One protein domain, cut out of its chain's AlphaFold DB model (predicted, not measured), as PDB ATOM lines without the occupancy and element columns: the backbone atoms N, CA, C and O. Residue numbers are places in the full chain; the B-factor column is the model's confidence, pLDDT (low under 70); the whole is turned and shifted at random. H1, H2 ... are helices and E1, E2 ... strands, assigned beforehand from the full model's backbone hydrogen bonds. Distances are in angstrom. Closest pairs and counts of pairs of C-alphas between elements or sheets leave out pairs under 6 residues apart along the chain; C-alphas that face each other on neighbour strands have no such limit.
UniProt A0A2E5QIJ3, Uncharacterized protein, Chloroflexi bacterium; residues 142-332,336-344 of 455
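What this domain is: This is residues 142 to 332 and 336 to 344 of the 455 residues of an uncharacterized protein of Chloroflexi bacterium (UniProt A0A2E5QIJ3). A twisted sheet of six strands curls round the long helix H1, with H2 also over that face and H5 and H6 side by side over the other, three layers in all. H3 and H4 pack on H2, and H7 with H8 makes an arm at one end of the longest axis. The printed part has 200 residues with eight named helices and seven named strands, in the order E1 E2 E3 H1 E4 H2 E5 H3 H4 E6 H5 E7 H6 H7 H8; the class is mixed, helices and strands. The sheet, E1 E2 E7 E4 E6 E5, is mixed. The whole is compact, with a radius of gyration of the C-alphas of 18.4 A, and elongated, spanning 66 by 39 by 27 A.

Where its parts are: Find C-alpha 142 at (33.222, 4.994, 36.991), where E1, residues 142 to 148, begins; then come E2, 151 to 156, and E3, 176 to 178. From C-alpha 185 at (31.960, -4.322, 34.667), H1 runs 26.1 A to residue 202. Next are E4, 205 to 209, H2, 216 to 229, 20.2 A long, E5, 233 to 236, H3, 244 to 247, and H4, 249 to 256. E6, 271 to 277, spans 19.0 A, H5, 279 to 291, 19.3 A; E7 is 296 to 300. H6, 302 to 314, H7, 316 to 329, and H8, 336 to 342, ending at (24.188, 24.639, 67.529), follow.

How they stand to each other: Look first at the hairpin E1 and E2, antiparallel, with N 146 and O 153 2.8 A apart. The other neighbours are parallel: check N 154 and O 298 for E2 and E7, 2.7 A, N 207 and O 297 for E7 and E4, 2.8 A, N 206 and O 273 for E4 and E6, 2.8 A, and N 274 and O 235 for E6 and E5, 2.8 A. E5, H3, H4, E6 form a strand-helix-strand unit, two parallel neighbours joined through helices, with a left-handed crossover; E4, H2, E5 and E6, H5, E7 are split units, another strand between, both right-handed. H2, the hub, touches H1 at a steep tilt of 47 degrees, C-alphas 192 and 225 closest at 6.0 A. It touches H3 at C-alphas 223 and 245, 3.8 A, and H4 at 220 and 252, 6.4 A. H5 and H6 are on the same face, at heights of 9.1 A and 8.7 A over the sheet. H7 touches H8, C-alphas 320 and 336 closest at 5.6 A. E3 pairs with no named strand. Every O i to N i+4 pair is within hydrogen-bond range in H1, H2, H6, H7 and H8, against 3 of 4 in H4 and 7 of 9 in H5; H3 is too short for one.

The domain as a whole: The C-alphas of Lys 173 and Gly 331, the two farthest apart, are 66.8 A apart. Residues 333 to 335 are not printed, and C-alphas 332 and 336 are 10.9 A apart across the cut. The links E2 to E3 and H4 to E6 are long. The mean pLDDT of the printed part is 92.4, and no printed residue is under 70.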
ATOM      1  N   TYR A 142      33.582   6.217  36.271       92.88
ATOM      2  CA  TYR A 142      33.222   4.994  36.991       92.88
ATOM      3  C   TYR A 142      32.410   5.251  38.263       92.88
ATOM      4  O   TYR A 142      31.692   4.367  38.727       92.88
ATOM      5  N   CYS A 143      32.494   6.448  38.844       93.75
ATOM      6  CA  CYS A 143      31.620   6.833  39.944       93.75
ATOM      7  C   CYS A 143      31.508   8.349  40.117       93.75
ATOM      8  O   CYS A 143      32.321   9.109  39.590       93.75
ATOM      9  N   ASN A 144      30.514   8.761  40.902       92.62
ATOM     10  CA  ASN A 144      30.384  10.106  41.448       92.62
ATOM     11  C   ASN A 144      30.321  10.042  42.982       92.62
ATOM     12  O   ASN A 144      29.453   9.363  43.531       92.62
ATOM     13  N   VAL A 145      31.234  10.731  43.659       94.81
ATOM     14  CA  VAL A 145      31.329  10.812  45.120       94.81
ATOM     15  C   VAL A 145      30.669  12.107  45.581       94.81
ATOM     16  O   VAL A 145      31.090  13.195  45.194       94.81
ATOM     17  N   ARG A 146      29.614  11.993  46.393       91.62
ATOM     18  CA  ARG A 146      28.762  13.116  46.804       91.62
ATOM     19  C   ARG A 146      28.637  13.209  48.328       91.62
ATOM     20  O   ARG A 146      27.973  12.353  48.914       91.62
ATOM     21  N   PRO A 147      29.238  14.216  48.976       90.19
ATOM     22  CA  PRO A 147      29.080  14.444  50.407       90.19
ATOM     23  C   PRO A 147      27.778  15.195  50.741       90.19
ATOM     24  O   PRO A 147      27.355  16.094  50.019       90.19
ATOM     25  N   TYR A 148      27.168  14.840  51.870       88.69
ATOM     26  CA  TYR A 148      25.978  15.434  52.487       88.69
ATOM     27  C   TYR A 148      26.162  15.422  54.010       88.69
ATOM     28  O   TYR A 148      25.594  14.599  54.733       88.69
ATOM     29  N   GLY A 149      27.012  16.328  54.500       87.75
ATOM     30  CA  GLY A 149      27.423  16.382  55.904       87.75
ATOM     31  C   GLY A 149      28.119  15.091  56.344       87.75
ATOM     32  O   GLY A 149      29.153  14.772  55.763       87.75
ATOM     33  N   PRO A 150      27.593  14.338  57.332       92.06
ATOM     34  CA  PRO A 150      28.246  13.115  57.807       92.06
ATOM     35  C   PRO A 150      28.139  11.943  56.811       92.06
ATOM     36  O   PRO A 150      28.804  10.920  56.973       92.06
ATOM     37  N   ILE A 151      27.306  12.061  55.774       94.25
ATOM     38  CA  ILE A 151      27.044  10.984  54.818       94.25
ATOM     39  C   ILE A 151      27.718  11.303  53.489       94.25
ATOM     40  O   ILE A 151      27.498  12.368  52.925       94.25
ATOM     41  N   THR A 152      28.480  10.366  52.934       94.94
ATOM     42  CA  THR A 152      29.015  10.455  51.567       94.94
ATOM     43  C   THR A 152      28.472   9.325  50.708       94.94
ATOM     44  O   THR A 152      28.579   8.164  51.077       94.94
ATOM     45  N   VAL A 153      27.903   9.631  49.545       94.94
ATOM     46  CA  VAL A 153      27.384   8.627  48.609       94.94
ATOM     47  C   VAL A 153      28.361   8.444  47.450       94.94
ATOM     48  O   VAL A 153      28.617   9.374  46.693       94.94
ATOM     49  N   VAL A 154      28.877   7.231  47.288       96.62
ATOM     50  CA  VAL A 154      29.624   6.768  46.116       96.62
ATOM     51  C   VAL A 154      28.635   6.118  45.155       96.62
ATOM     52  O   VAL A 154      28.198   4.980  45.343       96.62
ATOM     53  N   ARG A 155      28.267   6.858  44.113       92.69
ATOM     54  CA  ARG A 155      27.362   6.403  43.056       92.69
ATOM     55  C   ARG A 155      28.168   5.704  41.970       92.69
ATOM     56  O   ARG A 155      28.929   6.365  41.271       92.69
ATOM     57  N   SER A 156      28.018   4.396  41.824       91.94
ATOM     58  CA  SER A 156      28.662   3.608  40.769       91.94
ATOM     59  C   SER A 156      28.025   3.915  39.411       91.94
ATOM     60  O   SER A 156      26.805   3.834  39.281       91.94
ATOM     61  N   MET A 157      28.826   4.280  38.408       87.31
ATOM     62  CA  MET A 157      28.352   4.788  37.113       87.31
ATOM     63  C   MET A 157      29.125   4.173  35.928       87.31
ATOM     64  O   MET A 157      30.337   3.999  36.025       87.31
ATOM     65  N   PRO A 158      28.463   3.883  34.791       78.19
ATOM     66  CA  PRO A 158      27.025   3.634  34.694       78.19
ATOM     67  C   PRO A 158      26.706   2.345  35.463       78.19
ATOM     68  O   PRO A 158      27.467   1.395  35.367       78.19
ATOM     69  N   CYS A 159      25.635   2.293  36.247       78.44
ATOM     70  CA  CYS A 159      25.130   1.054  36.851       78.44
ATOM     71  C   CYS A 159      23.627   1.214  37.034       78.44
ATOM     72  O   CYS A 159      23.216   2.109  37.781       78.44
ATOM     73  N   LEU A 160      22.810   0.373  36.406       76.38
ATOM     74  CA  LEU A 160      21.371   0.410  36.640       76.38
ATOM     75  C   LEU A 160      20.962  -0.599  37.711       76.38
ATOM     76  O   LEU A 160      21.218  -1.791  37.555       76.38
ATOM     77  N   PRO A 161      20.254  -0.164  38.763       71.50
ATOM     78  CA  PRO A 161      19.546  -1.098  39.611       71.50
ATOM     79  C   PRO A 161      18.315  -1.642  38.879       71.50
ATOM     80  O   PRO A 161      17.810  -1.048  37.925       71.50
ATOM     81  N   TYR A 162      17.780  -2.754  39.378       77.12
ATOM     82  CA  TYR A 162      16.528  -3.357  38.895       77.12
ATOM     83  C   TYR A 162      16.545  -3.871  37.443       77.12
ATOM     84  O   TYR A 162      15.478  -4.088  36.869       77.12
ATOM     85  N   SER A 163      17.716  -4.160  36.863       79.25
ATOM     86  CA  SER A 163      17.819  -4.877  35.582       79.25
ATOM     87  C   SER A 163      17.306  -6.324  35.741       79.25
ATOM     88  O   SER A 163      18.036  -7.231  36.160       79.25
ATOM     89  N   GLN A 164      16.016  -6.545  35.485       79.25
ATOM     90  CA  GLN A 164      15.324  -7.809  35.784       79.25
ATOM     91  C   GLN A 164      15.124  -8.715  34.568       79.25
ATOM     92  O   GLN A 164      14.815  -9.898  34.732       79.25
ATOM     93  N   ASN A 165      15.307  -8.195  33.351       83.88
ATOM     94  CA  ASN A 165      15.110  -8.979  32.140       83.88
ATOM     95  C   ASN A 165      16.264  -9.974  31.934       83.88
ATOM     96  O   ASN A 165      17.285  -9.656  31.323       83.88
ATOM     97  N   LYS A 166      16.079 -11.202  32.435       83.62
ATOM     98  CA  LYS A 166      17.090 -12.267  32.372       83.62
ATOM     99  C   LYS A 166      17.475 -12.649  30.944       83.62
ATOM    100  O   LYS A 166      18.615 -13.029  30.723       83.62
ATOM    101  N   GLU A 167      16.551 -12.544  29.990       85.94
ATOM    102  CA  GLU A 167      16.791 -12.922  28.590       85.94
ATOM    103  C   GLU A 167      17.771 -11.972  27.899       85.94
ATOM    104  O   GLU A 167      18.515 -12.381  27.011       85.94
ATOM    105  N   LYS A 168      17.801 -10.707  28.330       83.38
ATOM    106  CA  LYS A 168      18.747  -9.700  27.838       83.38
ATOM    107  C   LYS A 168      20.064  -9.692  28.612       83.38
ATOM    108  O   LYS A 168      21.007  -9.035  28.182       83.38
ATOM    109  N   PHE A 169      20.126 -10.404  29.738       90.06
ATOM    110  CA  PHE A 169      21.251 -10.339  30.654       90.06
ATOM    111  C   PHE A 169      22.376 -11.305  30.282       90.06
ATOM    112  O   PHE A 169      22.225 -12.527  30.340       90.06
ATOM    113  N   SER A 170      23.553 -10.758  29.990       91.88
ATOM    114  CA  SER A 170      24.785 -11.539  29.866       91.88
ATOM    115  C   SER A 170      26.003 -10.704  30.247       91.88
ATOM    116  O   SER A 170      25.931  -9.482  30.302       91.88
ATOM    117  N   VAL A 171      27.124 -11.367  30.532       93.94
ATOM    118  CA  VAL A 171      28.425 -10.704  30.666       93.94
ATOM    119  C   VAL A 171      29.337 -11.294  29.613       93.94
ATOM    120  O   VAL A 171      29.594 -12.502  29.625       93.94
ATOM    121  N   ASP A 172      29.766 -10.462  28.673       93.19
ATOM    122  CA  ASP A 172      30.590 -10.910  27.562       93.19
ATOM    123  C   ASP A 172      32.076 -11.030  27.950       93.19
ATOM    124  O   ASP A 172      32.496 -10.789  29.084       93.19
ATOM    125  N   LYS A 173      32.904 -11.427  26.979       92.12
ATOM    126  CA  LYS A 173      34.354 -11.578  27.174       92.12
ATOM    127  C   LYS A 173      35.088 -10.245  27.339       92.12
ATOM    128  O   LYS A 173      36.227 -10.254  27.795       92.12
ATOM    129  N   SER A 174      34.467  -9.132  26.949       92.00
ATOM    130  CA  SER A 174      34.989  -7.781  27.176       92.00
ATOM    131  C   SER A 174      34.603  -7.234  28.555       92.00
ATOM    132  O   SER A 174      34.999  -6.126  28.911       92.00
ATOM    133  N   GLY A 175      33.883  -8.028  29.361       92.44
ATOM    134  CA  GLY A 175      33.439  -7.654  30.699       92.44
ATOM    135  C   GLY A 175      32.279  -6.663  30.681       92.44
ATOM    136  O   GLY A 175      32.005  -6.038  31.707       92.44
ATOM    137  N   VAL A 176      31.615  -6.498  29.535       92.69
ATOM    138  CA  VAL A 176      30.415  -5.674  29.405       92.69
ATOM    139  C   VAL A 176      29.218  -6.483  29.877       92.69
ATOM    140  O   VAL A 176      28.994  -7.619  29.458       92.69
ATOM    141  N   ILE A 177      28.452  -5.876  30.777       91.94
ATOM    142  CA  ILE A 177      27.211  -6.410  31.310       91.94
ATOM    143  C   ILE A 177      26.089  -5.941  30.388       91.94
ATOM    144  O   ILE A 177      25.670  -4.784  30.431       91.94
ATOM    145  N   HIS A 178      25.628  -6.834  29.522       90.62
ATOM    146  CA  HIS A 178      24.504  -6.576  28.638       90.62
ATOM    147  C   HIS A 178      23.208  -6.582  29.445       90.62
ATOM    148  O   HIS A 178      22.892  -7.547  30.136       90.62
ATOM    149  N   SER A 179      22.501  -5.465  29.366       84.62
ATOM    150  CA  SER A 179      21.243  -5.139  30.038       84.62
ATOM    151  C   SER A 179      20.596  -4.002  29.230       84.62
ATOM    152  O   SER A 179      20.755  -3.933  28.009       84.62
ATOM    153  N   GLU A 180      19.905  -3.070  29.876       78.81
ATOM    154  CA  GLU A 180      19.442  -1.825  29.276       78.81
ATOM    155  C   GLU A 180      20.581  -0.834  28.949       78.81
ATOM    156  O   GLU A 180      20.431  -0.060  28.004       78.81
ATOM    157  N   MET A 181      21.713  -0.852  29.673       75.44
ATOM    158  CA  MET A 181      22.762   0.187  29.560       75.44
ATOM    159  C   MET A 181      24.121  -0.287  29.040       75.44
ATOM    160  O   MET A 181      24.970   0.558  28.756       75.44
ATOM    161  N   ASN A 182      24.326  -1.598  28.866       85.38
ATOM    162  CA  ASN A 182      25.626  -2.173  28.488       85.38
ATOM    163  C   ASN A 182      26.749  -1.690  29.420       85.38
ATOM    164  O   ASN A 182      27.714  -1.046  29.007       85.38
ATOM    165  N   THR A 183      26.580  -1.974  30.707       88.06
ATOM    166  CA  THR A 183      27.425  -1.455  31.775       88.06
ATOM    167  C   THR A 183      28.825  -2.088  31.754       88.06
ATOM    168  O   THR A 183      28.939  -3.314  31.833       88.06
ATOM    169  N   PRO A 184      29.919  -1.306  31.709       91.50
ATOM    170  CA  PRO A 184      31.271  -1.859  31.780       91.50
ATOM    171  C   PRO A 184      31.591  -2.378  33.192       91.50
ATOM    172  O   PRO A 184      31.784  -1.600  34.127       91.50
ATOM    173  N   GLY A 185      31.708  -3.697  33.362       94.06
ATOM    174  CA  GLY A 185      31.960  -4.322  34.667       94.06
ATOM    175  C   GLY A 185      33.289  -3.910  35.309       94.06
ATOM    176  O   GLY A 185      33.407  -3.849  36.532       94.06
ATOM    177  N   VAL A 186      34.283  -3.537  34.497       95.44
ATOM    178  CA  VAL A 186      35.545  -2.966  34.991       95.44
ATOM    179  C   VAL A 186      35.290  -1.673  35.778       95.44
ATOM    180  O   VAL A 186      35.868  -1.498  36.846       95.44
ATOM    181  N   GLN A 187      34.377  -0.803  35.333       93.62
ATOM    182  CA  GLN A 187      34.047   0.435  36.054       93.62
ATOM    183  C   GLN A 187      33.426   0.146  37.429       93.62
ATOM    184  O   GLN A 187      33.814   0.781  38.410       93.62
ATOM    185  N   MET A 188      32.561  -0.872  37.545       94.62
ATOM    186  CA  MET A 188      32.030  -1.322  38.844       94.62
ATOM    187  C   MET A 188      33.146  -1.720  39.819       94.62
ATOM    188  O   MET A 188      33.075  -1.405  41.009       94.62
ATOM    189  N   ALA A 189      34.194  -2.394  39.334       97.06
ATOM    190  CA  ALA A 189      35.324  -2.787  40.172       97.06
ATOM    191  C   ALA A 189      36.109  -1.577  40.693       97.06
ATOM    192  O   ALA A 189      36.432  -1.529  41.882       97.06
ATOM    193  N   TYR A 190      36.371  -0.579  39.845       97.38
ATOM    194  CA  TYR A 190      37.028   0.666  40.266       97.38
ATOM    195  C   TYR A 190      36.172   1.452  41.267       97.38
ATOM    196  O   TYR A 190      36.698   1.909  42.282       97.38
ATOM    197  N   ALA A 191      34.858   1.534  41.045       97.12
ATOM    198  CA  ALA A 191      33.929   2.196  41.959       97.12
ATOM    199  C   ALA A 191      33.903   1.530  43.345       97.12
ATOM    200  O   ALA A 191      34.028   2.217  44.359       97.12
ATOM    201  N   ASN A 192      33.820   0.196  43.400       97.94
ATOM    202  CA  ASN A 192      33.880  -0.550  44.661       97.94
ATOM    203  C   ASN A 192      35.221  -0.385  45.375       97.94
ATOM    204  O   ASN A 192      35.257  -0.211  46.592       97.94
ATOM    205  N   ARG A 193      36.332  -0.451  44.634       98.19
ATOM    206  CA  ARG A 193      37.664  -0.281  45.218       98.19
ATOM    207  C   ARG A 193      37.825   1.118  45.811       98.19
ATOM    208  O   ARG A 193      38.361   1.234  46.909       98.19
ATOM    209  N   LEU A 194      37.346   2.159  45.123       98.19
ATOM    210  CA  LEU A 194      37.350   3.521  45.659       98.19
ATOM    211  C   LEU A 194      36.477   3.626  46.911       98.19
ATOM    212  O   LEU A 194      36.927   4.180  47.905       98.19
ATOM    213  N   PHE A 195      35.269   3.059  46.895       98.62
ATOM    214  CA  PHE A 195      34.406   3.011  48.076       98.62
ATOM    215  C   PHE A 195      35.117   2.395  49.289       98.62
ATOM    216  O   PHE A 195      35.176   3.019  50.345       98.62
ATOM    217  N   LEU A 196      35.706   1.206  49.128       98.75
ATOM    218  CA  LEU A 196      36.443   0.536  50.203       98.75
ATOM    219  C   LEU A 196      37.641   1.368  50.671       98.75
ATOM    220  O   LEU A 196      37.885   1.459  51.870       98.75
ATOM    221  N   LYS A 197      38.357   2.015  49.746       98.56
ATOM    222  CA  LYS A 197      39.447   2.927  50.097       98.56
ATOM    223  C   LYS A 197      38.952   4.084  50.963       98.56
ATOM    224  O   LYS A 197      39.565   4.360  51.985       98.56
ATOM    225  N   LEU A 198      37.846   4.726  50.587       98.50
ATOM    226  CA  LEU A 198      37.282   5.836  51.355       98.50
ATOM    227  C   LEU A 198      36.883   5.389  52.769       98.50
ATOM    228  O   LEU A 198      37.206   6.084  53.724       98.50
ATOM    229  N   VAL A 199      36.262   4.212  52.915       98.69
ATOM    230  CA  VAL A 199      35.930   3.626  54.230       98.69
ATOM    231  C   VAL A 199      37.190   3.380  55.062       98.69
ATOM    232  O   VAL A 199      37.224   3.733  56.238       98.69
ATOM    233  N   ASN A 200      38.229   2.798  54.457       98.62
ATOM    234  CA  ASN A 200      39.499   2.549  55.135       98.62
ATOM    235  C   ASN A 200      40.175   3.841  55.600       98.62
ATOM    236  O   ASN A 200      40.657   3.915  56.726       98.62
ATOM    237  N   ASP A 201      40.226   4.838  54.723       98.31
ATOM    238  CA  ASP A 201      40.962   6.071  54.970       98.31
ATOM    239  C   ASP A 201      40.236   6.971  55.985       98.31
ATOM    240  O   ASP A 201      40.893   7.663  56.760       98.31
ATOM    241  N   SER A 202      38.896   6.960  56.009       97.88
ATOM    242  CA  SER A 202      38.107   7.815  56.906       97.88
ATOM    243  C   SER A 202      37.695   7.149  58.220       97.88
ATOM    244  O   SER A 202      37.331   7.846  59.167       97.88
ATOM    245  N   GLY A 203      37.672   5.813  58.283       97.62
ATOM    246  CA  GLY A 203      37.086   5.063  59.400       97.62
ATOM    247  C   GLY A 203      35.555   5.164  59.494       97.62
ATOM    248  O   GLY A 203      34.970   4.709  60.478       97.62
ATOM    249  N   SER A 204      34.893   5.756  58.492       98.06
ATOM    250  CA  SER A 204      33.429   5.834  58.415       98.06
ATOM    251  C   SER A 204      32.816   4.440  58.290       98.06
ATOM    252  O   SER A 204      33.448   3.511  57.792       98.06
ATOM    253  N   ILE A 205      31.547   4.282  58.667       98.00
ATOM    254  CA  ILE A 205      30.829   3.031  58.398       98.00
ATOM    255  C   ILE A 205      30.543   2.949  56.895       98.00
ATOM    256  O   ILE A 205      29.928   3.848  56.325       98.00
ATOM    257  N   GLY A 206      30.962   1.869  56.244       97.94
ATOM    258  CA  GLY A 206      30.593   1.586  54.863       97.94
ATOM    259  C   GLY A 206      29.230   0.904  54.789       97.94
ATOM    260  O   GLY A 206      29.033  -0.148  55.389       97.94
ATOM    261  N   ARG A 207      28.293   1.454  54.016       96.44
ATOM    262  CA  ARG A 207      27.008   0.822  53.690       96.44
ATOM    263  C   ARG A 207      26.950   0.481  52.214       96.44
ATOM    264  O   ARG A 207      27.219   1.329  51.371       96.44
ATOM    265  N   VAL A 208      26.559  -0.741  51.891       94.81
ATOM    266  CA  VAL A 208      26.334  -1.164  50.504       94.81
ATOM    267  C   VAL A 208      24.834  -1.202  50.246       94.81
ATOM    268  O   VAL A 208      24.090  -1.779  51.038       94.81
ATOM    269  N   ALA A 209      24.395  -0.568  49.161       90.75
ATOM    270  CA  ALA A 209      23.002  -0.418  48.758       90.75
ATOM    271  C   ALA A 209      22.751  -1.090  47.401       90.75
ATOM    272  O   ALA A 209      22.577  -0.430  46.381       90.75
ATOM    273  N   THR A 210      22.734  -2.423  47.387       89.62
ATOM    274  CA  THR A 210      22.428  -3.228  46.192       89.62
ATOM    275  C   THR A 210      21.415  -4.324  46.516       89.62
ATOM    276  O   THR A 210      21.210  -4.688  47.677       89.62
ATOM    277  N   LYS A 211      20.733  -4.849  45.496       88.00
ATOM    278  CA  LYS A 211      19.739  -5.925  45.606       88.00
ATOM    279  C   LYS A 211      20.192  -7.174  44.835       88.00
ATOM    280  O   LYS A 211      19.593  -7.513  43.812       88.00
ATOM    281  N   PRO A 212      21.209  -7.903  45.337       86.19
ATOM    282  CA  PRO A 212      21.906  -8.938  44.570       86.19
ATOM    283  C   PRO A 212      21.026 -10.097  44.090       86.19
ATOM    284  O   PRO A 212      21.336 -10.722  43.087       86.19
ATOM    285  N   THR A 213      19.919 -10.390  44.777       82.12
ATOM    286  CA  THR A 213      19.003 -11.482  44.404       82.12
ATOM    287  C   THR A 213      17.846 -11.042  43.506       82.12
ATOM    288  O   THR A 213      17.147 -11.890  42.953       82.12
ATOM    289  N   GLN A 214      17.608  -9.733  43.368       80.44
ATOM    290  CA  GLN A 214      16.446  -9.188  42.651       80.44
ATOM    291  C   GLN A 214      16.811  -8.496  41.337       80.44
ATOM    292  O   GLN A 214      15.934  -8.337  40.490       80.44
ATOM    293  N   ALA A 215      18.060  -8.065  41.166       84.56
ATOM    294  CA  ALA A 215      18.515  -7.325  39.996       84.56
ATOM    295  C   ALA A 215      19.865  -7.856  39.510       84.56
ATOM    296  O   ALA A 215      20.772  -8.097  40.304       84.56
ATOM    297  N   MET A 216      19.991  -8.049  38.197       87.69
ATOM    298  CA  MET A 216      21.143  -8.740  37.616       87.69
ATOM    299  C   MET A 216      22.445  -7.931  37.689       87.69
ATOM    300  O   MET A 216      23.467  -8.472  38.105       87.69
ATOM    301  N   GLU A 217      22.420  -6.639  37.344       90.31
ATOM    302  CA  GLU A 217      23.575  -5.744  37.502       90.31
ATOM    303  C   GLU A 217      23.981  -5.590  38.971       90.31
ATOM    304  O   GLU A 217      25.171  -5.629  39.282       90.31
ATOM    305  N   ASP A 218      23.010  -5.503  39.888       90.69
ATOM    306  CA  ASP A 218      23.275  -5.469  41.331       90.69
ATOM    307  C   ASP A 218      23.962  -6.746  41.812       90.69
ATOM    308  O   ASP A 218      24.854  -6.672  42.654       90.69
ATOM    309  N   GLY A 219      23.566  -7.907  41.282       92.19
ATOM    310  CA  GLY A 219      24.201  -9.191  41.572       92.19
ATOM    311  C   GLY A 219      25.677  -9.203  41.176       92.19
ATOM    312  O   GLY A 219      26.530  -9.569  41.988       92.19
ATOM    313  N   ILE A 220      26.002  -8.717  39.972       94.56
ATOM    314  CA  ILE A 220      27.397  -8.568  39.526       94.56
ATOM    315  C   ILE A 220      28.150  -7.574  40.411       94.56
ATOM    316  O   ILE A 220      29.239  -7.886  40.893       94.56
ATOM    317  N   ASN A 221      27.569  -6.403  40.671       94.38
ATOM    318  CA  ASN A 221      28.209  -5.347  41.449       94.38
ATOM    319  C   ASN A 221      28.493  -5.793  42.898       94.38
ATOM    320  O   ASN A 221      29.608  -5.651  43.402       94.38
ATOM    321  N   ALA A 222      27.515  -6.430  43.550       94.88
ATOM    322  CA  ALA A 222      27.666  -6.999  44.887       94.88
ATOM    323  C   ALA A 222      28.660  -8.172  44.924       94.88
ATOM    324  O   ALA A 222      29.344  -8.379  45.927       94.88
ATOM    325  N   GLY A 223      28.764  -8.943  43.843       96.44
ATOM    326  CA  GLY A 223      29.726 -10.035  43.758       96.44
ATOM    327  C   GLY A 223      31.160  -9.546  43.548       96.44
ATOM    328  O   GLY A 223      32.080 -10.061  44.182       96.44
ATOM    329  N   ILE A 224      31.360  -8.489  42.754       97.62
ATOM    330  CA  ILE A 224      32.648  -7.780  42.666       97.62
ATOM    331  C   ILE A 224      33.032  -7.211  44.038       97.62
ATOM    332  O   ILE A 224      34.178  -7.358  44.466       97.62
ATOM    333  N   HIS A 225      32.072  -6.619  44.755       97.56
ATOM    334  CA  HIS A 225      32.269  -6.145  46.123       97.56
ATOM    335  C   HIS A 225      32.732  -7.272  47.065       97.56
ATOM    336  O   HIS A 225      33.748  -7.136  47.748       97.56
ATOM    337  N   SER A 226      32.031  -8.413  47.054       97.12
ATOM    338  CA  SER A 226      32.387  -9.609  47.835       97.12
ATOM    339  C   SER A 226      33.806 -10.095  47.510       97.12
ATOM    340  O   SER A 226      34.614 -10.318  48.414       97.12
ATOM    341  N   TRP A 227      34.171 -10.167  46.226       98.12
ATOM    342  CA  TRP A 227      35.526 -10.530  45.795       98.12
ATOM    343  C   TRP A 227      36.604  -9.558  46.298       98.12
ATOM    344  O   TRP A 227      37.680  -9.991  46.733       98.12
ATOM    345  N   LEU A 228      36.338  -8.252  46.271       98.12
ATOM    346  CA  LEU A 228      37.285  -7.247  46.754       98.12
ATOM    347  C   LEU A 228      37.548  -7.369  48.255       98.12
ATOM    348  O   LEU A 228      38.702  -7.250  48.662       98.12
ATOM    349  N   LEU A 229      36.527  -7.695  49.050       97.88
ATOM    350  CA  LEU A 229      36.655  -7.902  50.495       97.88
ATOM    351  C   LEU A 229      37.486  -9.140  50.872       97.88
ATOM    352  O   LEU A 229      38.109  -9.154  51.936       97.88
ATOM    353  N   LYS A 230      37.534 -10.180  50.026       96.38
ATOM    354  CA  LYS A 230      38.300 -11.410  50.313       96.38
ATOM    355  C   LYS A 230      39.781 -11.086  50.559       96.38
ATOM    356  O   LYS A 230      40.437 -10.508  49.695       96.38
ATOM    357  N   GLY A 231      40.317 -11.495  51.708       95.50
ATOM    358  CA  GLY A 231      41.727 -11.281  52.071       95.50
ATOM    359  C   GLY A 231      42.062  -9.884  52.612       95.50
ATOM    360  O   GLY A 231      43.236  -9.583  52.782       95.50
ATOM    361  N   THR A 232      41.057  -9.047  52.878       98.38
ATOM    362  CA  THR A 232      41.215  -7.756  53.575       98.38
ATOM    363  C   THR A 232      40.952  -7.907  55.081       98.38
ATOM    364  O   THR A 232      40.546  -8.980  55.536       98.38
ATOM    365  N   LYS A 233      41.145  -6.837  55.862       98.44
ATOM    366  CA  LYS A 233      40.842  -6.782  57.306       98.44
ATOM    367  C   LYS A 233      39.500  -6.098  57.607       98.44
ATOM    368  O   LYS A 233      39.265  -5.698  58.744       98.44
ATOM    369  N   PHE A 234      38.637  -5.916  56.606       98.56
ATOM    370  CA  PHE A 234      37.303  -5.356  56.821       98.56
ATOM    371  C   PHE A 234      36.437  -6.294  57.664       98.56
ATOM    372  O   PHE A 234      36.342  -7.493  57.397       98.56
ATOM    373  N   GLU A 235      35.741  -5.727  58.644       98.12
ATOM    374  CA  GLU A 235      34.680  -6.409  59.370       98.12
ATOM    375  C   GLU A 235      33.364  -6.222  58.614       98.12
ATOM    376  O   GLU A 235      32.862  -5.106  58.467       98.12
ATOM    377  N   VAL A 236      32.793  -7.324  58.127       96.88
ATOM    378  CA  VAL A 236      31.470  -7.309  57.499       96.88
ATOM    379  C   VAL A 236      30.431  -7.679  58.551       96.88
ATOM    380  O   VAL A 236      30.353  -8.847  58.942       96.88
ATOM    381  N   GLY A 237      29.653  -6.687  58.985       94.44
ATOM    382  CA  GLY A 237      28.566  -6.828  59.952       94.44
ATOM    383  C   GLY A 237      27.363  -7.542  59.337       94.44
ATOM    384  O   GLY A 237      27.362  -8.764  59.162       94.44
ATOM    385  N   ARG A 238      26.317  -6.794  58.982       92.44
ATOM    386  CA  ARG A 238      25.182  -7.314  58.216       92.44
ATOM    387  C   ARG A 238      25.654  -7.804  56.851       92.44
ATOM    388  O   ARG A 238      26.390  -7.117  56.145       92.44
ATOM    389  N   LYS A 239      25.173  -8.989  56.478       92.81
ATOM    390  CA  LYS A 239      25.488  -9.671  55.222       92.81
ATOM    391  C   LYS A 239      24.225  -9.929  54.417       92.81
ATOM    392  O   LYS A 239      23.135 -10.071  54.981       92.81
ATOM    393  N   TYR A 240      24.382 -10.033  53.102       90.88
ATOM    394  CA  TYR A 240      23.358 -10.648  52.264       90.88
ATOM    395  C   TYR A 240      23.163 -12.124  52.640       90.88
ATOM    396  O   TYR A 240      24.061 -12.771  53.173       90.88
ATOM    397  N   ALA A 241      21.968 -12.657  52.373       88.31
ATOM    398  CA  ALA A 241      21.630 -14.047  52.695       88.31
ATOM    399  C   ALA A 241      22.402 -15.076  51.844       88.31
ATOM    400  O   ALA A 241      22.529 -16.230  52.242       88.31
ATOM    401  N   VAL A 242      22.904 -14.651  50.685       88.81
ATOM    402  CA  VAL A 242      23.711 -15.442  49.748       88.81
ATOM    403  C   VAL A 242      25.004 -14.687  49.449       88.81
ATOM    404  O   VAL A 242      25.003 -13.457  49.521       88.81
ATOM    405  N   ASP A 243      26.085 -15.396  49.104       92.12
ATOM    406  CA  ASP A 243      27.313 -14.765  48.597       92.12
ATOM    407  C   ASP A 243      27.136 -14.439  47.105       92.12
ATOM    408  O   ASP A 243      27.157 -15.356  46.276       92.12
ATOM    409  N   PRO A 244      26.994 -13.154  46.722       93.69
ATOM    410  CA  PRO A 244      26.749 -12.794  45.330       93.69
ATOM    411  C   PRO A 244      27.928 -13.140  44.410       93.69
ATOM    412  O   PRO A 244      27.737 -13.274  43.201       93.69
ATOM    413  N   TYR A 245      29.142 -13.302  44.957       96.31
ATOM    414  CA  TYR A 245      30.281 -13.753  44.161       96.31
ATOM    415  C   TYR A 245      30.107 -15.200  43.703       96.31
ATOM    416  O   TYR A 245      30.335 -15.482  42.532       96.31
ATOM    417  N   GLU A 246      29.682 -16.112  44.579       95.94
ATOM    418  CA  GLU A 246      29.506 -17.514  44.182       95.94
ATOM    419  C   GLU A 246      28.294 -17.683  43.245       95.94
ATOM    420  O   GLU A 246      28.390 -18.419  42.265       95.94
ATOM    421  N   GLU A 247      27.207 -16.931  43.455       93.19
ATOM    422  CA  GLU A 247      26.018 -16.925  42.573       93.19
ATOM    423  C   GLU A 247      26.337 -16.500  41.126       93.19
ATOM    424  O   GLU A 247      25.732 -16.974  40.159       93.19
ATOM    425  N   HIS A 248      27.302 -15.594  40.952       92.81
ATOM    426  CA  HIS A 248      27.661 -15.023  39.653       92.81
ATOM    427  C   HIS A 248      29.113 -15.287  39.246       92.81
ATOM    428  O   HIS A 248      29.654 -14.572  38.397       92.81
ATOM    429  N   LYS A 249      29.726 -16.331  39.808       95.25
ATOM    430  CA  LYS A 249      31.168 -16.600  39.745       95.25
ATOM    431  C   LYS A 249      31.762 -16.464  38.353       95.25
ATOM    432  O   LYS A 249      32.624 -15.621  38.143       95.25
ATOM    433  N   ASP A 250      31.248 -17.211  37.379       94.62
ATOM    434  CA  ASP A 250      31.790 -17.206  36.015       94.62
ATOM    435  C   ASP A 250      31.722 -15.821  35.355       94.62
ATOM    436  O   ASP A 250      32.640 -15.411  34.642       94.62
ATOM    437  N   LYS A 251      30.645 -15.069  35.618       95.06
ATOM    438  CA  LYS A 251      30.444 -13.720  35.072       95.06
ATOM    439  C   LYS A 251      31.405 -12.720  35.712       95.06
ATOM    440  O   LYS A 251      31.973 -11.884  35.017       95.06
ATOM    441  N   ILE A 252      31.610 -12.825  37.023       96.81
ATOM    442  CA  ILE A 252      32.520 -11.953  37.769       96.81
ATOM    443  C   ILE A 252      33.977 -12.271  37.425       96.81
ATOM    444  O   ILE A 252      34.760 -11.354  37.198       96.81
ATOM    445  N   GLU A 253      34.338 -13.547  37.292       96.00
ATOM    446  CA  GLU A 253      35.675 -13.974  36.874       96.00
ATOM    447  C   GLU A 253      36.037 -13.463  35.467       96.00
ATOM    448  O   GLU A 253      37.198 -13.142  35.211       96.00
ATOM    449  N   ASN A 254      35.067 -13.315  34.555       95.44
ATOM    450  CA  ASN A 254      35.305 -12.662  33.260       95.44
ATOM    451  C   ASN A 254      35.722 -11.195  33.416       95.44
ATOM    452  O   ASN A 254      36.620 -10.746  32.712       95.44
ATOM    453  N   ILE A 255      35.121 -10.469  34.361       97.62
ATOM    454  CA  ILE A 255      35.480  -9.076  34.660       97.62
ATOM    455  C   ILE A 255      36.841  -9.017  35.364       97.62
ATOM    456  O   ILE A 255      37.693  -8.218  34.978       97.62
ATOM    457  N   ILE A 256      37.084  -9.888  36.349       97.62
ATOM    458  CA  ILE A 256      38.345  -9.932  37.109       97.62
ATOM    459  C   ILE A 256      39.545 -10.138  36.182       97.62
ATOM    460  O   ILE A 256      40.562  -9.468  36.346       97.62
ATOM    461  N   LYS A 257      39.428 -11.009  35.172       97.00
ATOM    462  CA  LYS A 257      40.500 -11.270  34.192       97.00
ATOM    463  C   LYS A 257      40.933 -10.037  33.396       97.00
ATOM    464  O   LYS A 257      42.033 -10.040  32.848       97.00
ATOM    465  N   LEU A 258      40.083  -9.017  33.307       97.81
ATOM    466  CA  LEU A 258      40.361  -7.767  32.597       97.81
ATOM    467  C   LEU A 258      40.998  -6.708  33.500       97.81
ATOM    468  O   LEU A 258      41.508  -5.704  33.003       97.81
ATOM    469  N   LEU A 259      40.967  -6.909  34.820       97.69
ATOM    470  CA  LEU A 259      41.587  -5.999  35.771       97.69
ATOM    471  C   LEU A 259      43.116  -6.172  35.769       97.69
ATOM    472  O   LEU A 259      43.625  -7.266  35.509       97.69
ATOM    473  N   PRO A 260      43.875  -5.109  36.097       97.12
ATOM    474  CA  PRO A 260      45.310  -5.228  36.317       97.12
ATOM    475  C   PRO A 260      45.630  -6.304  37.363       97.12
ATOM    476  O   PRO A 260      44.938  -6.427  38.371       97.12
ATOM    477  N   LYS A 261      46.719  -7.061  37.173       96.38
ATOM    478  CA  LYS A 261      47.120  -8.116  38.128       96.38
ATOM    479  C   LYS A 261      47.326  -7.588  39.552       96.38
ATOM    480  O   LYS A 261      47.077  -8.306  40.509       96.38
ATOM    481  N   ASN A 262      47.748  -6.332  39.663       96.69
ATOM    482  CA  ASN A 262      48.000  -5.615  40.908       96.69
ATOM    483  C   ASN A 262      46.778  -4.838  41.432       96.69
ATOM    484  O   ASN A 262      46.912  -3.944  42.265       96.69
ATOM    485  N   PHE A 263      45.567  -5.113  40.932       97.94
ATOM    486  CA  PHE A 263      44.382  -4.321  41.280       97.94
ATOM    487  C   PHE A 263      44.068  -4.322  42.786       97.94
ATOM    488  O   PHE A 263      43.557  -3.332  43.309       97.94
ATOM    489  N   LYS A 264      44.399  -5.405  43.500       97.94
ATOM    490  CA  LYS A 264      44.186  -5.535  44.950       97.94
ATOM    491  C   LYS A 264      45.409  -5.183  45.804       97.94
ATOM    492  O   LYS A 264      45.325  -5.326  47.019       97.94
ATOM    493  N   ASP A 265      46.506  -4.710  45.213       97.75
ATOM    494  CA  ASP A 265      47.724  -4.391  45.966       97.75
ATOM    495  C   ASP A 265      47.435  -3.389  47.095       97.75
ATOM    496  O   ASP A 265      46.781  -2.356  46.886       97.75
ATOM    497  N   GLY A 266      47.907  -3.718  48.299       97.50
ATOM    498  CA  GLY A 266      47.733  -2.939  49.523       97.50
ATOM    499  C   GLY A 266      46.412  -3.195  50.255       97.50
ATOM    500  O   GLY A 266      46.303  -2.866  51.440       97.50
ATOM    501  N   MET A 267      45.408  -3.787  49.595       98.50
ATOM    502  CA  MET A 267      44.088  -4.017  50.195       98.50
ATOM    503  C   MET A 267      44.119  -5.046  51.329       98.50
ATOM    504  O   MET A 267      43.239  -5.029  52.187       98.50
ATOM    505  N   GLU A 268      45.136  -5.907  51.391       98.06
ATOM    506  CA  GLU A 268      45.342  -6.857  52.492       98.06
ATOM    507  C   GLU A 268      45.518  -6.170  53.854       98.06
ATOM    508  O   GLU A 268      45.304  -6.779  54.904       98.06
ATOM    509  N   ASN A 269      45.877  -4.886  53.844       98.25
ATOM    510  CA  ASN A 269      46.001  -4.062  55.038       98.25
ATOM    511  C   ASN A 269      44.804  -3.141  55.277       98.25
ATOM    512  O   ASN A 269      44.752  -2.515  56.334       98.25
ATOM    513  N   TRP A 270      43.849  -3.072  54.345       98.62
ATOM    514  CA  TRP A 270      42.677  -2.215  54.497       98.62
ATOM    515  C   TRP A 270      41.704  -2.798  55.513       98.62
ATOM    516  O   TRP A 270      41.470  -4.009  55.543       98.62
ATOM    517  N   SER A 271      41.140  -1.924  56.338       98.50
ATOM    518  CA  SER A 271      40.242  -2.273  57.437       98.50
ATOM    519  C   SER A 271      39.099  -1.269  57.546       98.50
ATOM    520  O   SER A 271      39.105  -0.232  56.893       98.50
ATOM    521  N   GLY A 272      38.102  -1.588  58.362       98.12
ATOM    522  CA  GLY A 272      36.911  -0.768  58.550       98.12
ATOM    523  C   GLY A 272      35.677  -1.642  58.713       98.12
ATOM    524  O   GLY A 272      35.770  -2.872  58.683       98.12
ATOM    525  N   LYS A 273      34.516  -1.009  58.862       98.31
ATOM    526  CA  LYS A 273      33.242  -1.705  59.049       98.31
ATOM    527  C   LYS A 273      32.369  -1.578  57.807       98.31
ATOM    528  O   LYS A 273      32.117  -0.466  57.353       98.31
ATOM    529  N   ILE A 274      31.889  -2.709  57.294       98.25
ATOM    530  CA  ILE A 274      30.999  -2.792  56.134       98.25
ATOM    531  C   ILE A 274      29.668  -3.423  56.540       98.25
ATOM    532  O   ILE A 274      29.624  -4.489  57.150       98.25
ATOM    533  N   GLU A 275      28.577  -2.785  56.142       96.50
ATOM    534  CA  GLU A 275      27.208  -3.230  56.363       96.50
ATOM    535  C   GLU A 275      26.498  -3.396  55.013       96.50
ATOM    536  O   GLU A 275      26.311  -2.437  54.257       96.50
ATOM    537  N   GLN A 276      26.093  -4.623  54.687       94.06
ATOM    538  CA  GLN A 276      25.408  -4.933  53.433       94.06
ATOM    539  C   GLN A 276      23.894  -4.825  53.610       94.06
ATOM    540  O   GLN A 276      23.268  -5.604  54.337       94.06
ATOM    541  N   HIS A 277      23.289  -3.862  52.920       89.88
ATOM    542  CA  HIS A 277      21.860  -3.596  52.965       89.88
ATOM    543  C   HIS A 277      21.249  -3.679  51.566       89.88
ATOM    544  O   HIS A 277      21.888  -3.411  50.549       89.88
ATOM    545  N   ILE A 278      19.974  -4.054  51.513       86.62
ATOM    546  CA  ILE A 278      19.189  -3.877  50.294       86.62
ATOM    547  C   ILE A 278      18.855  -2.392  50.116       86.62
ATOM    548  O   ILE A 278      18.702  -1.657  51.095       86.62
ATOM    549  N   SER A 279      18.794  -1.941  48.863       81.31
ATOM    550  CA  SER A 279      18.702  -0.515  48.512       81.31
ATOM    551  C   SER A 279      17.541   0.231  49.198       81.31
ATOM    552  O   SER A 279      17.735   1.314  49.740       81.31
ATOM    553  N   ASP A 280      16.359  -0.381  49.311       82.06
ATOM    554  CA  ASP A 280      15.188   0.211  49.986       82.06
ATOM    555  C   ASP A 280      15.395   0.455  51.493       82.06
ATOM    556  O   ASP A 280      14.960   1.473  52.027       82.06
ATOM    557  N   THR A 281      16.116  -0.429  52.183       85.00
ATOM    558  CA  THR A 281      16.422  -0.273  53.613       85.00
ATOM    559  C   THR A 281      17.375   0.902  53.860       85.00
ATOM    560  O   THR A 281      17.326   1.518  54.928       85.00
ATOM    561  N   ASN A 282      18.215   1.260  52.879       84.44
ATOM    562  CA  ASN A 282      19.167   2.362  53.031       84.44
ATOM    563  C   ASN A 282      18.482   3.723  53.191       84.44
ATOM    564  O   ASN A 282      19.007   4.552  53.924       84.44
ATOM    565  N   TYR A 283      17.300   3.946  52.609       85.56
ATOM    566  CA  TYR A 283      16.580   5.218  52.766       85.56
ATOM    567  C   TYR A 283      16.311   5.544  54.244       85.56
ATOM    568  O   TYR A 283      16.582   6.653  54.695       85.56
ATOM    569  N   GLY A 284      15.837   4.565  55.023       88.44
ATOM    570  CA  GLY A 284      15.599   4.749  56.457       88.44
ATOM    571  C   GLY A 284      16.891   4.859  57.269       88.44
ATOM    572  O   GLY A 284      16.978   5.676  58.185       88.44
ATOM    573  N   LEU A 285      17.910   4.066  56.925       91.56
ATOM    574  CA  LEU A 285      19.205   4.094  57.612       91.56
ATOM    575  C   LEU A 285      19.930   5.423  57.428       91.56
ATOM    576  O   LEU A 285      20.521   5.915  58.377       91.56
ATOM    577  N   LEU A 286      19.845   6.025  56.244       91.00
ATOM    578  CA  LEU A 286      20.472   7.314  55.970       91.00
ATOM    579  C   LEU A 286      19.855   8.440  56.789       91.00
ATOM    580  O   LEU A 286      20.569   9.313  57.268       91.00
ATOM    581  N   ILE A 287      18.539   8.402  56.994       92.19
ATOM    582  CA  ILE A 287      17.864   9.362  57.869       92.19
ATOM    583  C   ILE A 287      18.343   9.177  59.314       92.19
ATOM    584  O   ILE A 287      18.631  10.161  59.992       92.19
ATOM    585  N   TRP A 288      18.486   7.931  59.778       93.75
ATOM    586  CA  TRP A 288      19.048   7.644  61.101       93.75
ATOM    587  C   TRP A 288      20.500   8.095  61.242       93.75
ATOM    588  O   TRP A 288      20.846   8.691  62.258       93.75
ATOM    589  N   ASP A 289      21.338   7.843  60.241       94.06
ATOM    590  CA  ASP A 289      22.736   8.270  60.245       94.06
ATOM    591  C   ASP A 289      22.840   9.795  60.280       94.06
ATOM    592  O   ASP A 289      23.650  10.333  61.033       94.06
ATOM    593  N   LEU A 290      21.975  10.494  59.538       92.50
ATOM    594  CA  LEU A 290      21.899  11.947  59.575       92.50
ATOM    595  C   LEU A 290      21.539  12.432  60.982       92.50
ATOM    596  O   LEU A 290      22.284  13.229  61.542       92.50
ATOM    597  N   ILE A 291      20.446  11.921  61.565       92.56
ATOM    598  CA  ILE A 291      19.973  12.275  62.919       92.56
ATOM    599  C   ILE A 291      21.034  11.979  63.992       92.56
ATOM    600  O   ILE A 291      21.140  12.696  64.981       92.56
ATOM    601  N   ASN A 292      21.828  10.926  63.818       94.25
ATOM    602  CA  ASN A 292      22.866  10.546  64.775       94.25
ATOM    603  C   ASN A 292      24.237  11.176  64.473       94.25
ATOM    604  O   ASN A 292      25.197  10.865  65.174       94.25
ATOM    605  N   GLN A 293      24.350  12.009  63.430       93.62
ATOM    606  CA  GLN A 293      25.622  12.551  62.926       93.62
ATOM    607  C   GLN A 293      26.682  11.453  62.696       93.62
ATOM    608  O   GLN A 293      27.877  11.649  62.913       93.62
ATOM    609  N   GLN A 294      26.236  10.272  62.262       95.31
ATOM    610  CA  GLN A 294      27.088   9.113  62.037       95.31
ATOM    611  C   GLN A 294      27.826   9.263  60.710       95.31
ATOM    612  O   GLN A 294      27.208   9.298  59.646       95.31
ATOM    613  N   ASN A 295      29.157   9.276  60.777       96.56
ATOM    614  CA  ASN A 295      29.990   9.264  59.583       96.56
ATOM    615  C   ASN A 295      29.787   7.951  58.818       96.56
ATOM    616  O   ASN A 295      30.168   6.874  59.299       96.56
ATOM    617  N   THR A 296      29.203   8.063  57.629       96.75
ATOM    618  CA  THR A 296      28.827   6.934  56.778       96.75
ATOM    619  C   THR A 296      29.251   7.200  55.341       96.75
ATOM    620  O   THR A 296      29.077   8.298  54.815       96.75
ATOM    621  N   ILE A 297      29.758   6.170  54.670       97.88
ATOM    622  CA  ILE A 297      29.927   6.168  53.220       97.88
ATOM    623  C   ILE A 297      28.973   5.126  52.648       97.88
ATOM    624  O   ILE A 297      28.975   3.980  53.090       97.88
ATOM    625  N   VAL A 298      28.157   5.498  51.668       96.81
ATOM    626  CA  VAL A 298      27.201   4.604  51.009       96.81
ATOM    627  C   VAL A 298      27.657   4.310  49.596       96.81
ATOM    628  O   VAL A 298      27.810   5.227  48.799       96.81
ATOM    629  N   PHE A 299      27.807   3.040  49.251       96.56
ATOM    630  CA  PHE A 299      27.969   2.595  47.876       96.56
ATOM    631  C   PHE A 299      26.615   2.216  47.281       96.56
ATOM    632  O   PHE A 299      25.922   1.364  47.835       96.56
ATOM    633  N   SER A 300      26.247   2.820  46.154       93.62
ATOM    634  CA  SER A 300      24.978   2.553  45.467       93.62
ATOM    635  C   SER A 300      25.165   2.520  43.950       93.62
ATOM    636  O   SER A 300      26.169   3.006  43.424       93.62
ATOM    637  N   THR A 301      24.198   1.957  43.233       90.06
ATOM    638  CA  THR A 301      24.109   2.083  41.768       90.06
ATOM    639  C   THR A 301      23.779   3.518  41.353       90.06
ATOM    640  O   THR A 301      23.509   4.368  42.201       90.06
ATOM    641  N   ASP A 302      23.808   3.818  40.051       85.94
ATOM    642  CA  ASP A 302      23.628   5.188  39.568       85.94
ATOM    643  C   ASP A 302      22.248   5.735  39.953       85.94
ATOM    644  O   ASP A 302      22.165   6.749  40.642       85.94
ATOM    645  N   LEU A 303      21.172   5.027  39.583       84.50
ATOM    646  CA  LEU A 303      19.793   5.480  39.809       84.50
ATOM    647  C   LEU A 303      19.402   5.500  41.291       84.50
ATOM    648  O   LEU A 303      18.763   6.450  41.738       84.50
ATOM    649  N   ASP A 304      19.750   4.467  42.061       87.75
ATOM    650  CA  ASP A 304      19.441   4.479  43.494       87.75
ATOM    651  C   ASP A 304      20.310   5.503  44.216       87.75
ATOM    652  O   ASP A 304      19.821   6.232  45.071       87.75
ATOM    653  N   GLY A 305      21.576   5.627  43.827       89.25
ATOM    654  CA  GLY A 305      22.455   6.695  44.272       89.25
ATOM    655  C   GLY A 305      21.882   8.084  43.996       89.25
ATOM    656  O   GLY A 305      21.914   8.917  44.891       89.25
ATOM    657  N   ASP A 306      21.309   8.319  42.811       85.69
ATOM    658  CA  ASP A 306      20.632   9.571  42.440       85.69
ATOM    659  C   ASP A 306      19.520   9.916  43.427       85.69
ATOM    660  O   ASP A 306      19.566  10.956  44.083       85.69
ATOM    661  N   ARG A 307      18.602   8.968  43.638       87.19
ATOM    662  CA  ARG A 307      17.467   9.109  44.558       87.19
ATOM    663  C   ARG A 307      17.900   9.324  46.005       87.19
ATOM    664  O   ARG A 307      17.298  10.131  46.710       87.19
ATOM    665  N   LEU A 308      18.929   8.604  46.460       89.56
ATOM    666  CA  LEU A 308      19.490   8.781  47.799       89.56
ATOM    667  C   LEU A 308      20.080  10.184  47.961       89.56
ATOM    668  O   LEU A 308      19.860  10.827  48.986       89.56
ATOM    669  N   THR A 309      20.804  10.671  46.953       87.00
ATOM    670  CA  THR A 309      21.407  12.007  46.994       87.00
ATOM    671  C   THR A 309      20.375  13.128  46.894       87.00
ATOM    672  O   THR A 309      20.528  14.130  47.589       87.00
ATOM    673  N   ASP A 310      19.288  12.938  46.143       84.44
ATOM    674  CA  ASP A 310      18.160  13.879  46.105       84.44
ATOM    675  C   ASP A 310      17.436  13.945  47.455       84.44
ATOM    676  O   ASP A 310      17.163  15.033  47.963       84.44
ATOM    677  N   LEU A 311      17.192  12.791  48.092       87.50
ATOM    678  CA  LEU A 311      16.646  12.752  49.450       87.50
ATOM    679  C   LEU A 311      17.544  13.534  50.417       87.50
ATOM    680  O   LEU A 311      17.057  14.402  51.138       87.50
ATOM    681  N   LEU A 312      18.847  13.244  50.434       88.44
ATOM    682  CA  LEU A 312      19.802  13.899  51.334       88.44
ATOM    683  C   LEU A 312      19.927  15.405  51.074       88.44
ATOM    684  O   LEU A 312      20.169  16.166  52.013       88.44
ATOM    685  N   ALA A 313      19.734  15.846  49.829       83.69
ATOM    686  CA  ALA A 313      19.782  17.257  49.479       83.69
ATOM    687  C   ALA A 313      18.653  18.070  50.125       83.69
ATOM    688  O   ALA A 313      18.892  19.211  50.529       83.69
ATOM    689  N   ASP A 314      17.460  17.489  50.264       83.94
ATOM    690  CA  ASP A 314      16.276  18.213  50.733       83.94
ATOM    691  C   ASP A 314      15.844  17.831  52.168       83.94
ATOM    692  O   ASP A 314      15.175  18.625  52.826       83.94
ATOM    693  N   ILE A 315      16.247  16.673  52.715       88.50
ATOM    694  CA  ILE A 315      15.710  16.113  53.980       88.50
ATOM    695  C   ILE A 315      15.893  17.000  55.224       88.50
ATOM    696  O   ILE A 315      15.073  16.950  56.146       88.50
ATOM    697  N   SER A 316      16.931  17.838  55.267       88.31
ATOM    698  CA  SER A 316      17.222  18.658  56.450       88.31
ATOM    699  C   SER A 316      16.121  19.695  56.728       88.31
ATOM    700  O   SER A 316      15.839  20.004  57.885       88.31
ATOM    701  N   GLU A 317      15.455  20.227  55.696       88.12
ATOM    702  CA  GLU A 317      14.385  21.220  55.868       88.12
ATOM    703  C   GLU A 317      13.089  20.616  56.451       88.12
ATOM    704  O   GLU A 317      12.602  21.141  57.462       88.12
ATOM    705  N   PRO A 318      12.548  19.496  55.928       91.06
ATOM    706  CA  PRO A 318      11.455  18.770  56.566       91.06
ATOM    707  C   PRO A 318      11.737  18.396  58.025       91.06
ATOM    708  O   PRO A 318      10.852  18.569  58.866       91.06
ATOM    709  N   LEU A 319      12.957  17.943  58.351       92.38
ATOM    710  CA  LEU A 319      13.334  17.595  59.727       92.38
ATOM    711  C   LEU A 319      13.301  18.814  60.657       92.38
ATOM    712  O   LEU A 319      12.683  18.752  61.723       92.38
ATOM    713  N   ARG A 320      13.876  19.950  60.240       92.19
ATOM    714  CA  ARG A 320      13.801  21.211  61.004       92.19
ATOM    715  C   ARG A 320      12.361  21.695  61.169       92.19
ATOM    716  O   ARG A 320      11.968  22.091  62.264       92.19
ATOM    717  N   SER A 321      11.557  21.636  60.110       93.19
ATOM    718  CA  SER A 321      10.143  22.030  60.152       93.19
ATOM    719  C   SER A 321       9.344  21.165  61.132       93.19
ATOM    720  O   SER A 321       8.578  21.684  61.950       93.19
ATOM    721  N   PHE A 322       9.560  19.846  61.111       95.00
ATOM    722  CA  PHE A 322       8.943  18.927  62.062       95.00
ATOM    723  C   PHE A 322       9.385  19.210  63.505       95.00
ATOM    724  O   PHE A 322       8.528  19.330  64.382       95.00
ATOM    725  N   GLY A 323      10.683  19.422  63.742       94.50
ATOM    726  CA  GLY A 323      11.208  19.825  65.051       94.50
ATOM    727  C   GLY A 323      10.547  21.101  65.586       94.50
ATOM    728  O   GLY A 323      10.139  21.153  66.745       94.50
ATOM    729  N   GLY A 324      10.325  22.093  64.720       95.12
ATOM    730  CA  GLY A 324       9.642  23.338  65.078       95.12
ATOM    731  C   GLY A 324       8.174  23.124  65.454       95.12
ATOM    732  O   GLY A 324       7.687  23.716  66.419       95.12
ATOM    733  N   LYS A 325       7.468  22.229  64.748       96.12
ATOM    734  CA  LYS A 325       6.090  21.838  65.099       96.12
ATOM    735  C   LYS A 325       6.024  21.173  66.477       96.12
ATOM    736  O   LYS A 325       5.142  21.517  67.262       96.12
ATOM    737  N   VAL A 326       6.952  20.263  66.779       97.25
ATOM    738  CA  VAL A 326       7.032  19.591  68.087       97.25
ATOM    739  C   VAL A 326       7.343  20.596  69.195       97.25
ATOM    740  O   VAL A 326       6.644  20.619  70.206       97.25
ATOM    741  N   ALA A 327       8.324  21.478  68.989       96.62
ATOM    742  CA  ALA A 327       8.682  22.505  69.961       96.62
ATOM    743  C   ALA A 327       7.504  23.442  70.278       96.62
ATOM    744  O   ALA A 327       7.204  23.698  71.447       96.62
ATOM    745  N   LYS A 328       6.762  23.869  69.248       96.25
ATOM    746  CA  LYS A 328       5.549  24.675  69.416       96.25
ATOM    747  C   LYS A 328       4.472  23.937  70.214       96.25
ATOM    748  O   LYS A 328       3.825  24.549  71.061       96.25
ATOM    749  N   HIS A 329       4.284  22.638  69.970       97.50
ATOM    750  CA  HIS A 329       3.314  21.821  70.704       97.50
ATOM    751  C   HIS A 329       3.621  21.749  72.209       97.50
ATOM    752  O   HIS A 329       2.696  21.773  73.016       97.50
ATOM    753  N   ILE A 330       4.902  21.743  72.594       97.31
ATOM    754  CA  ILE A 330       5.339  21.760  74.003       97.31
ATOM    755  C   ILE A 330       5.536  23.180  74.571       97.31
ATOM    756  O   ILE A 330       6.157  23.350  75.621       97.31
ATOM    757  N   GLY A 331       5.028  24.212  73.888       96.38
ATOM    758  CA  GLY A 331       5.045  25.597  74.368       96.38
ATOM    759  C   GLY A 331       6.403  26.300  74.276       96.38
ATOM    760  O   GLY A 331       6.662  27.226  75.044       96.38
ATOM    761  N   LYS A 332       7.289  25.869  73.370       95.50
ATOM    762  CA  LYS A 332       8.579  26.522  73.100       95.50
ATOM    763  C   LYS A 332       8.541  27.247  71.757       95.50
ATOM    764  O   LYS A 332       8.195  26.653  70.740       95.50
ATOM    765  N   MET A 336      14.571  26.717  64.828       92.50
ATOM    766  CA  MET A 336      15.153  25.410  64.480       92.50
ATOM    767  C   MET A 336      16.370  25.482  63.575       92.50
ATOM    768  O   MET A 336      17.214  24.599  63.663       92.50
ATOM    769  N   GLN A 337      16.515  26.518  62.748       87.00
ATOM    770  CA  GLN A 337      17.733  26.689  61.958       87.00
ATOM    771  C   GLN A 337      18.945  26.945  62.864       87.00
ATOM    772  O   GLN A 337      20.017  26.376  62.653       87.00
ATOM    773  N   LYS A 338      18.755  27.775  63.895       90.50
ATOM    774  CA  LYS A 338      19.790  28.074  64.886       90.50
ATOM    775  C   LYS A 338      20.125  26.834  65.718       90.50
ATOM    776  O   LYS A 338      21.289  26.460  65.764       90.50
ATOM    777  N   ILE A 339      19.115  26.152  66.268       93.12
ATOM    778  CA  ILE A 339      19.329  24.936  67.073       93.12
ATOM    779  C   ILE A 339      20.017  23.834  66.257       93.12
ATOM    780  O   ILE A 339      20.949  23.212  66.749       93.12
ATOM    781  N   TRP A 340      19.616  23.620  64.999       90.38
ATOM    782  CA  TRP A 340      20.263  22.656  64.097       90.38
ATOM    783  C   TRP A 340      21.772  22.908  63.978       90.38
ATOM    784  O   TRP A 340      22.575  21.987  64.112       90.38
ATOM    785  N   SER A 341      22.152  24.175  63.803       88.50
ATOM    786  CA  SER A 341      23.556  24.585  63.709       88.50
ATOM    787  C   SER A 341      24.285  24.430  65.051       88.50
ATOM    788  O   SER A 341      25.404  23.931  65.087       88.50
ATOM    789  N   GLU A 342      23.643  24.794  66.168       93.00
ATOM    790  CA  GLU A 342      24.188  24.639  67.529       93.00
ATOM    791  C   GLU A 342      24.403  23.170  67.923       93.00
ATOM    792  O   GLU A 342      25.331  22.859  68.664       93.00
ATOM    793  N   MET A 343      23.586  22.257  67.393       91.88
ATOM    794  CA  MET A 343      23.758  20.807  67.540       91.88
ATOM    795  C   MET A 343      24.887  20.242  66.656       91.88
ATOM    796  O   MET A 343      25.166  19.046  66.697       91.88
ATOM    797  N   GLY A 344      25.549  21.077  65.849       89.25
ATOM    798  CA  GLY A 344      26.667  20.673  64.998       89.25
ATOM    799  C   GLY A 344      26.253  20.015  63.682       89.25
ATOM    800  O   GLY A 344      27.083  19.379  63.029       89.25
TER     801      GLY A 344